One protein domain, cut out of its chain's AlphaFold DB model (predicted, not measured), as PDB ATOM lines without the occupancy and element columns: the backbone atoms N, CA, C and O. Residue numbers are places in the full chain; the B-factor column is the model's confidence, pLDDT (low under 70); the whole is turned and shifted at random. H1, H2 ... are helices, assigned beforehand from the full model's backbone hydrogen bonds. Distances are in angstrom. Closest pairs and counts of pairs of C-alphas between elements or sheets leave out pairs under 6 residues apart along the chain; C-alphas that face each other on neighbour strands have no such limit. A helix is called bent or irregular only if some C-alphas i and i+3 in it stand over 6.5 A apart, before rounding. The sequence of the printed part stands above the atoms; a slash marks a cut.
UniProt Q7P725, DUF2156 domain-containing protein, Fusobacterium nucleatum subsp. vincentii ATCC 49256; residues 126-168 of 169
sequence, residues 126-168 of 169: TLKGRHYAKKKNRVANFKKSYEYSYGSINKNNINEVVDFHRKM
ATOM      1  N   THR A 126     134.199 141.200 320.813       94.81
ATOM      2  CA  THR A 126     132.947 141.131 321.585       94.81
ATOM      3  C   THR A 126     131.999 140.024 321.134       94.81
ATOM      4  O   THR A 126     131.192 139.548 321.939       94.81
ATOM      5  N   LEU A 127     132.067 139.617 319.860       95.31
ATOM      6  CA  LEU A 127     131.171 138.632 319.246       95.31
ATOM      7  C   LEU A 127     129.678 138.960 319.477       95.31
ATOM      8  O   LEU A 127     128.857 138.062 319.698       95.31
ATOM      9  N   LYS A 128     129.320 140.253 319.483       92.56
ATOM     10  CA  LYS A 128     127.948 140.730 319.729       92.56
ATOM     11  C   LYS A 128     127.050 140.557 318.500       92.56
ATOM     12  O   LYS A 128     127.469 140.754 317.370       92.56
ATOM     13  N   GLY A 129     125.772 140.265 318.739       92.19
ATOM     14  CA  GLY A 129     124.743 140.192 317.696       92.19
ATOM     15  C   GLY A 129     124.490 138.786 317.141       92.19
ATOM     16  O   GLY A 129     125.254 137.843 317.360       92.19
ATOM     17  N   ARG A 130     123.368 138.638 316.417       93.69
ATOM     18  CA  ARG A 130     122.869 137.340 315.918       93.69
ATOM     19  C   ARG A 130     123.859 136.657 314.968       93.69
ATOM     20  O   ARG A 130     124.010 135.442 315.040       93.69
ATOM     21  N   HIS A 131     124.570 137.432 314.148       94.00
ATOM     22  CA  HIS A 131     125.584 136.926 313.217       94.00
ATOM     23  C   HIS A 131     126.700 136.133 313.927       94.00
ATOM     24  O   HIS A 131     127.135 135.090 313.443       94.00
ATOM     25  N   TYR A 132     127.110 136.561 315.126       95.75
ATOM     26  CA  TYR A 132     128.199 135.938 315.886       95.75
ATOM     27  C   TYR A 132     127.742 134.882 316.903       95.75
ATOM     28  O   TYR A 132     128.586 134.270 317.560       95.75
ATOM     29  N   ALA A 133     126.439 134.595 317.008       95.44
ATOM     30  CA  ALA A 133     125.890 133.669 318.005       95.44
ATOM     31  C   ALA A 133     126.566 132.286 317.974       95.44
ATOM     32  O   ALA A 133     126.933 131.743 319.016       95.44
ATOM     33  N   LYS A 134     126.830 131.743 316.776       96.62
ATOM     34  CA  LYS A 134     127.527 130.454 316.620       96.62
ATOM     35  C   LYS A 134     128.975 130.508 317.125       96.62
ATOM     36  O   LYS A 134     129.417 129.565 317.777       96.62
ATOM     37  N   LYS A 135     129.710 131.598 316.860       96.12
ATOM     38  CA  LYS A 135     131.086 131.784 317.362       96.12
ATOM     39  C   LYS A 135     131.088 131.937 318.886       96.12
ATOM     40  O   LYS A 135     131.865 131.265 319.557       96.12
ATOM     41  N   LYS A 136     130.156 132.724 319.435       96.44
ATOM     42  CA  LYS A 136     129.975 132.898 320.884       96.44
ATOM     43  C   LYS A 136     129.697 131.568 321.590       96.44
ATOM     44  O   LYS A 136     130.331 131.279 322.600       96.44
ATOM     45  N   ASN A 137     128.827 130.728 321.024       96.88
ATOM     46  CA  ASN A 137     128.537 129.400 321.570       96.88
ATOM     47  C   ASN A 137     129.764 128.477 321.537       96.88
ATOM     48  O   ASN A 137     130.010 127.769 322.506       96.88
ATOM     49  N   ARG A 138     130.575 128.510 320.467       97.44
ATOM     50  CA  ARG A 138     131.837 127.744 320.404       97.44
ATOM     51  C   ARG A 138     132.814 128.165 321.501       97.44
ATOM     52  O   ARG A 138     133.359 127.298 322.175       97.44
ATOM     53  N   VAL A 139     132.990 129.471 321.708       96.19
ATOM     54  CA  VAL A 139     133.853 130.000 322.777       96.19
ATOM     55  C   VAL A 139     133.319 129.607 324.156       96.19
ATOM     56  O   VAL A 139     134.091 129.163 324.998       96.19
ATOM     57  N   ALA A 140     132.009 129.722 324.392       96.19
ATOM     58  CA  ALA A 140     131.394 129.329 325.660       96.19
ATOM     59  C   ALA A 140     131.571 127.829 325.950       96.19
ATOM     60  O   ALA A 140     131.939 127.460 327.063       96.19
ATOM     61  N   ASN A 141     131.375 126.978 324.940       97.94
ATOM     62  CA  ASN A 141     131.595 125.540 325.064       97.94
ATOM     63  C   ASN A 141     133.065 125.224 325.359       97.94
ATOM     64  O   ASN A 141     133.334 124.467 326.281       97.94
ATOM     65  N   PHE A 142     134.010 125.849 324.648       98.12
ATOM     66  CA  PHE A 142     135.440 125.671 324.910       98.12
ATOM     67  C   PHE A 142     135.794 126.024 326.363       98.12
ATOM     68  O   PHE A 142     136.379 125.210 327.068       98.12
ATOM     69  N   LYS A 143     135.351 127.191 326.844       96.94
ATOM     70  CA  LYS A 143     135.606 127.644 328.222       96.94
ATOM     71  C   LYS A 143     134.999 126.735 329.293       96.94
ATOM     72  O   LYS A 143     135.509 126.696 330.402       96.94
ATOM     73  N   LYS A 144     133.895 126.047 328.986       97.69
ATOM     74  CA  LYS A 144     133.260 125.085 329.897       97.69
ATOM     75  C   LYS A 144     133.960 123.722 329.883       97.69
ATOM     76  O   LYS A 144     133.913 123.010 330.878       97.69
ATOM     77  N   SER A 145     134.526 123.334 328.744       98.25
ATOM     78  CA  SER A 145     135.053 121.986 328.519       98.25
ATOM     79  C   SER A 145     136.528 121.819 328.871       98.25
ATOM     80  O   SER A 145     136.958 120.680 329.028       98.25
ATOM     81  N   TYR A 146     137.295 122.905 328.969       98.12
ATOM     82  CA  TYR A 146     138.746 122.833 329.120       98.12
ATOM     83  C   TYR A 146     139.256 123.799 330.185       98.12
ATOM     84  O   TYR A 146     138.874 124.969 330.204       98.12
ATOM     85  N   GLU A 147     140.192 123.320 331.000       97.81
ATOM     86  CA  GLU A 147     141.111 124.181 331.744       97.81
ATOM     87  C   GLU A 147     142.122 124.768 330.754       97.81
ATOM     88  O   GLU A 147     142.753 124.030 329.992       97.81
ATOM     89  N   TYR A 148     142.252 126.096 330.715       96.00
ATOM     90  CA  TYR A 148     143.102 126.769 329.735       96.00
ATOM     91  C   TYR A 148     143.775 128.017 330.309       96.00
ATOM     92  O   TYR A 148     143.257 128.678 331.209       96.00
ATOM     93  N   SER A 149     144.912 128.378 329.720       95.06
ATOM     94  CA  SER A 149     145.580 129.659 329.927       95.06
ATOM     95  C   SER A 149     145.841 130.332 328.577       95.06
ATOM     96  O   SER A 149     145.855 129.688 327.528       95.06
ATOM     97  N   TYR A 150     145.990 131.653 328.595       94.81
ATOM     98  CA  TYR A 150     146.374 132.447 327.432       94.81
ATOM     99  C   TYR A 150     147.618 133.253 327.794       94.81
ATOM    100  O   TYR A 150     147.648 133.896 328.844       94.81
ATOM    101  N   GLY A 151     148.629 133.234 326.929       94.75
ATOM    102  CA  GLY A 151     149.871 133.972 327.127       94.75
ATOM    103  C   GLY A 151     150.462 134.432 325.801       94.75
ATOM    104  O   GLY A 151     150.337 133.751 324.785       94.75
ATOM    105  N   SER A 152     151.108 135.597 325.813       96.94
ATOM    106  CA  SER A 152     151.810 136.122 324.642       96.94
ATOM    107  C   SER A 152     153.004 135.243 324.273       96.94
ATOM    108  O   SER A 152     153.720 134.746 325.152       96.94
ATOM    109  N   ILE A 153     153.257 135.100 322.972       96.31
ATOM    110  CA  ILE A 153     154.464 134.436 322.473       96.31
ATOM    111  C   ILE A 153     155.692 135.239 322.917       96.31
ATOM    112  O   ILE A 153     155.737 136.463 322.799       96.31
ATOM    113  N   ASN A 154     156.679 134.545 323.467       96.50
ATOM    114  CA  ASN A 154     157.925 135.090 323.977       96.50
ATOM    115  C   ASN A 154     159.042 134.032 323.896       96.50
ATOM    116  O   ASN A 154     158.826 132.895 323.480       96.50
ATOM    117  N   LYS A 155     160.260 134.398 324.311       96.62
ATOM    118  CA  LYS A 155     161.438 133.518 324.214       96.62
ATOM    119  C   LYS A 155     161.292 132.199 324.983       96.62
ATOM    120  O   LYS A 155     161.920 131.221 324.599       96.62
ATOM    121  N   ASN A 156     160.470 132.162 326.031       96.62
ATOM    122  CA  ASN A 156     160.305 130.978 326.867       96.62
ATOM    123  C   ASN A 156     159.321 129.963 326.269       96.62
ATOM    124  O   ASN A 156     159.439 128.787 326.578       96.62
ATOM    125  N   ASN A 157     158.370 130.393 325.425       95.69
ATOM    126  CA  ASN A 157     157.323 129.517 324.869       95.69
ATOM    127  C   ASN A 157     157.364 129.366 323.335       95.69
ATOM    128  O   ASN A 157     156.571 128.613 322.776       95.69
ATOM    129  N   ILE A 158     158.290 130.032 322.633       97.19
ATOM    130  CA  ILE A 158     158.380 129.954 321.164       97.19
ATOM    131  C   ILE A 158     158.621 128.525 320.652       97.19
ATOM    132  O   ILE A 158     158.071 128.145 319.621       97.19
ATOM    133  N   ASN A 159     159.385 127.709 321.385       97.12
ATOM    134  CA  ASN A 159     159.655 126.325 320.986       97.12
ATOM    135  C   ASN A 159     158.383 125.467 320.990       97.12
ATOM    136  O   ASN A 159     158.213 124.643 320.100       97.12
ATOM    137  N   GLU A 160     157.452 125.712 321.915       95.38
ATOM    138  CA  GLU A 160     156.164 125.006 321.941       95.38
ATOM    139  C   GLU A 160     155.331 125.310 320.688       95.38
ATOM    140  O   GLU A 160     154.700 124.415 320.128       95.38
ATOM    141  N   VAL A 161     155.369 126.558 320.206       94.69
ATOM    142  CA  VAL A 161     154.696 126.974 318.966       94.69
ATOM    143  C   VAL A 161     155.321 126.280 317.752       94.69
ATOM    144  O   VAL A 161     154.600 125.769 316.895       94.69
ATOM    145  N   VAL A 162     156.655 126.223 317.690       95.31
ATOM    146  CA  VAL A 162     157.383 125.538 316.611       95.31
ATOM    147  C   VAL A 162     157.066 124.041 316.602       95.31
ATOM    148  O   VAL A 162     156.771 123.479 315.548       95.31
ATOM    149  N   ASP A 163     157.075 123.395 317.766       96.50
ATOM    150  CA  ASP A 163     156.786 121.965 317.886       96.50
ATOM    151  C   ASP A 163     155.324 121.637 317.587       96.50
ATOM    152  O   ASP A 163     155.034 120.584 317.015       96.50
ATOM    153  N   PHE A 164     154.391 122.528 317.930       95.25
ATOM    154  CA  PHE A 164     153.000 122.410 317.503       95.25
ATOM    155  C   PHE A 164     152.886 122.478 315.976       95.25
ATOM    156  O   PHE A 164     152.261 121.601 315.381       95.25
ATOM    157  N   HIS A 165     153.533 123.455 315.332       92.88
ATOM    158  CA  HIS A 165     153.486 123.608 313.878       92.88
ATOM    159  C   HIS A 165     154.064 122.388 313.144       92.88
ATOM    160  O   HIS A 165     153.435 121.888 312.215       92.88
ATOM    161  N   ARG A 166     155.189 121.831 313.612       94.94
ATOM    162  CA  ARG A 166     155.809 120.614 313.044       94.94
ATOM    163  C   ARG A 166     154.904 119.382 313.040       94.94
ATOM    164  O   ARG A 166     155.163 118.464 312.278       94.94
ATOM    165  N   LYS A 167     153.889 119.325 313.907       94.25
ATOM    166  CA  LYS A 167     152.921 118.214 313.950       94.25
ATOM    167  C   LYS A 167     151.774 118.380 312.951       94.25
ATOM    168  O   LYS A 167     151.004 117.442 312.774       94.25
ATOM    169  N   MET A 168     151.602 119.577 312.390       82.56
ATOM    170  CA  MET A 168     150.516 119.904 311.461       82.56
ATOM    171  C   MET A 168     150.936 119.835 309.989       82.56
ATOM    172  O   MET A 168     150.060 119.896 309.127       82.56
TER     173      MET A 168
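AT A GLANCE: This is residues 126 to 168 of the 169 residues of the protein "DUF2156 domain-containing protein" of Fusobacterium nucleatum subsp. vincentii ATCC 49256 (UniProt Q7P725). Two separate helices, the longer H1 and the shorter H2, lie toward opposite ends of an open, elongated shape, with the long link of residues 146 to 157 strung between them and no shared core. The printed part has 43 residues with two named helices, H1 then H2, and no named strand; the class is all helix. It is extended, with a radius of gyration of the C-alphas of 14.7 A and spans of 39 by 20 by 19 A.

IN THESE COORDINATES: H1, residues 130 to 145, begins at C-alpha 130 (122.869, 137.340, 315.918) and measures 23.3 A. It is irregular: C-alphas 131 and 134 are 7.6 A apart. H2, residues 158 to 166, measures 12.6 A and ends at C-alpha 166 (155.809, 120.614, 313.044).

HOW THE PARTS SIT: H1 and H2 are apart, with no C-alpha of the one within 8 A of the other. In H2 every O i to N i+4 pair is within hydrogen-bond range; in H1, 10 of 12 are. Residues 140 to 152, of which 140 to 145 belong to H1, stand free.

THE WHOLE: The two farthest C-alphas, of Arg 130 and Lys 155, are 39.6 A apart. The printed part has no cut. The link from H1 to H2 is long, with 12 residues. No printed residue is under 70 in pLDDT.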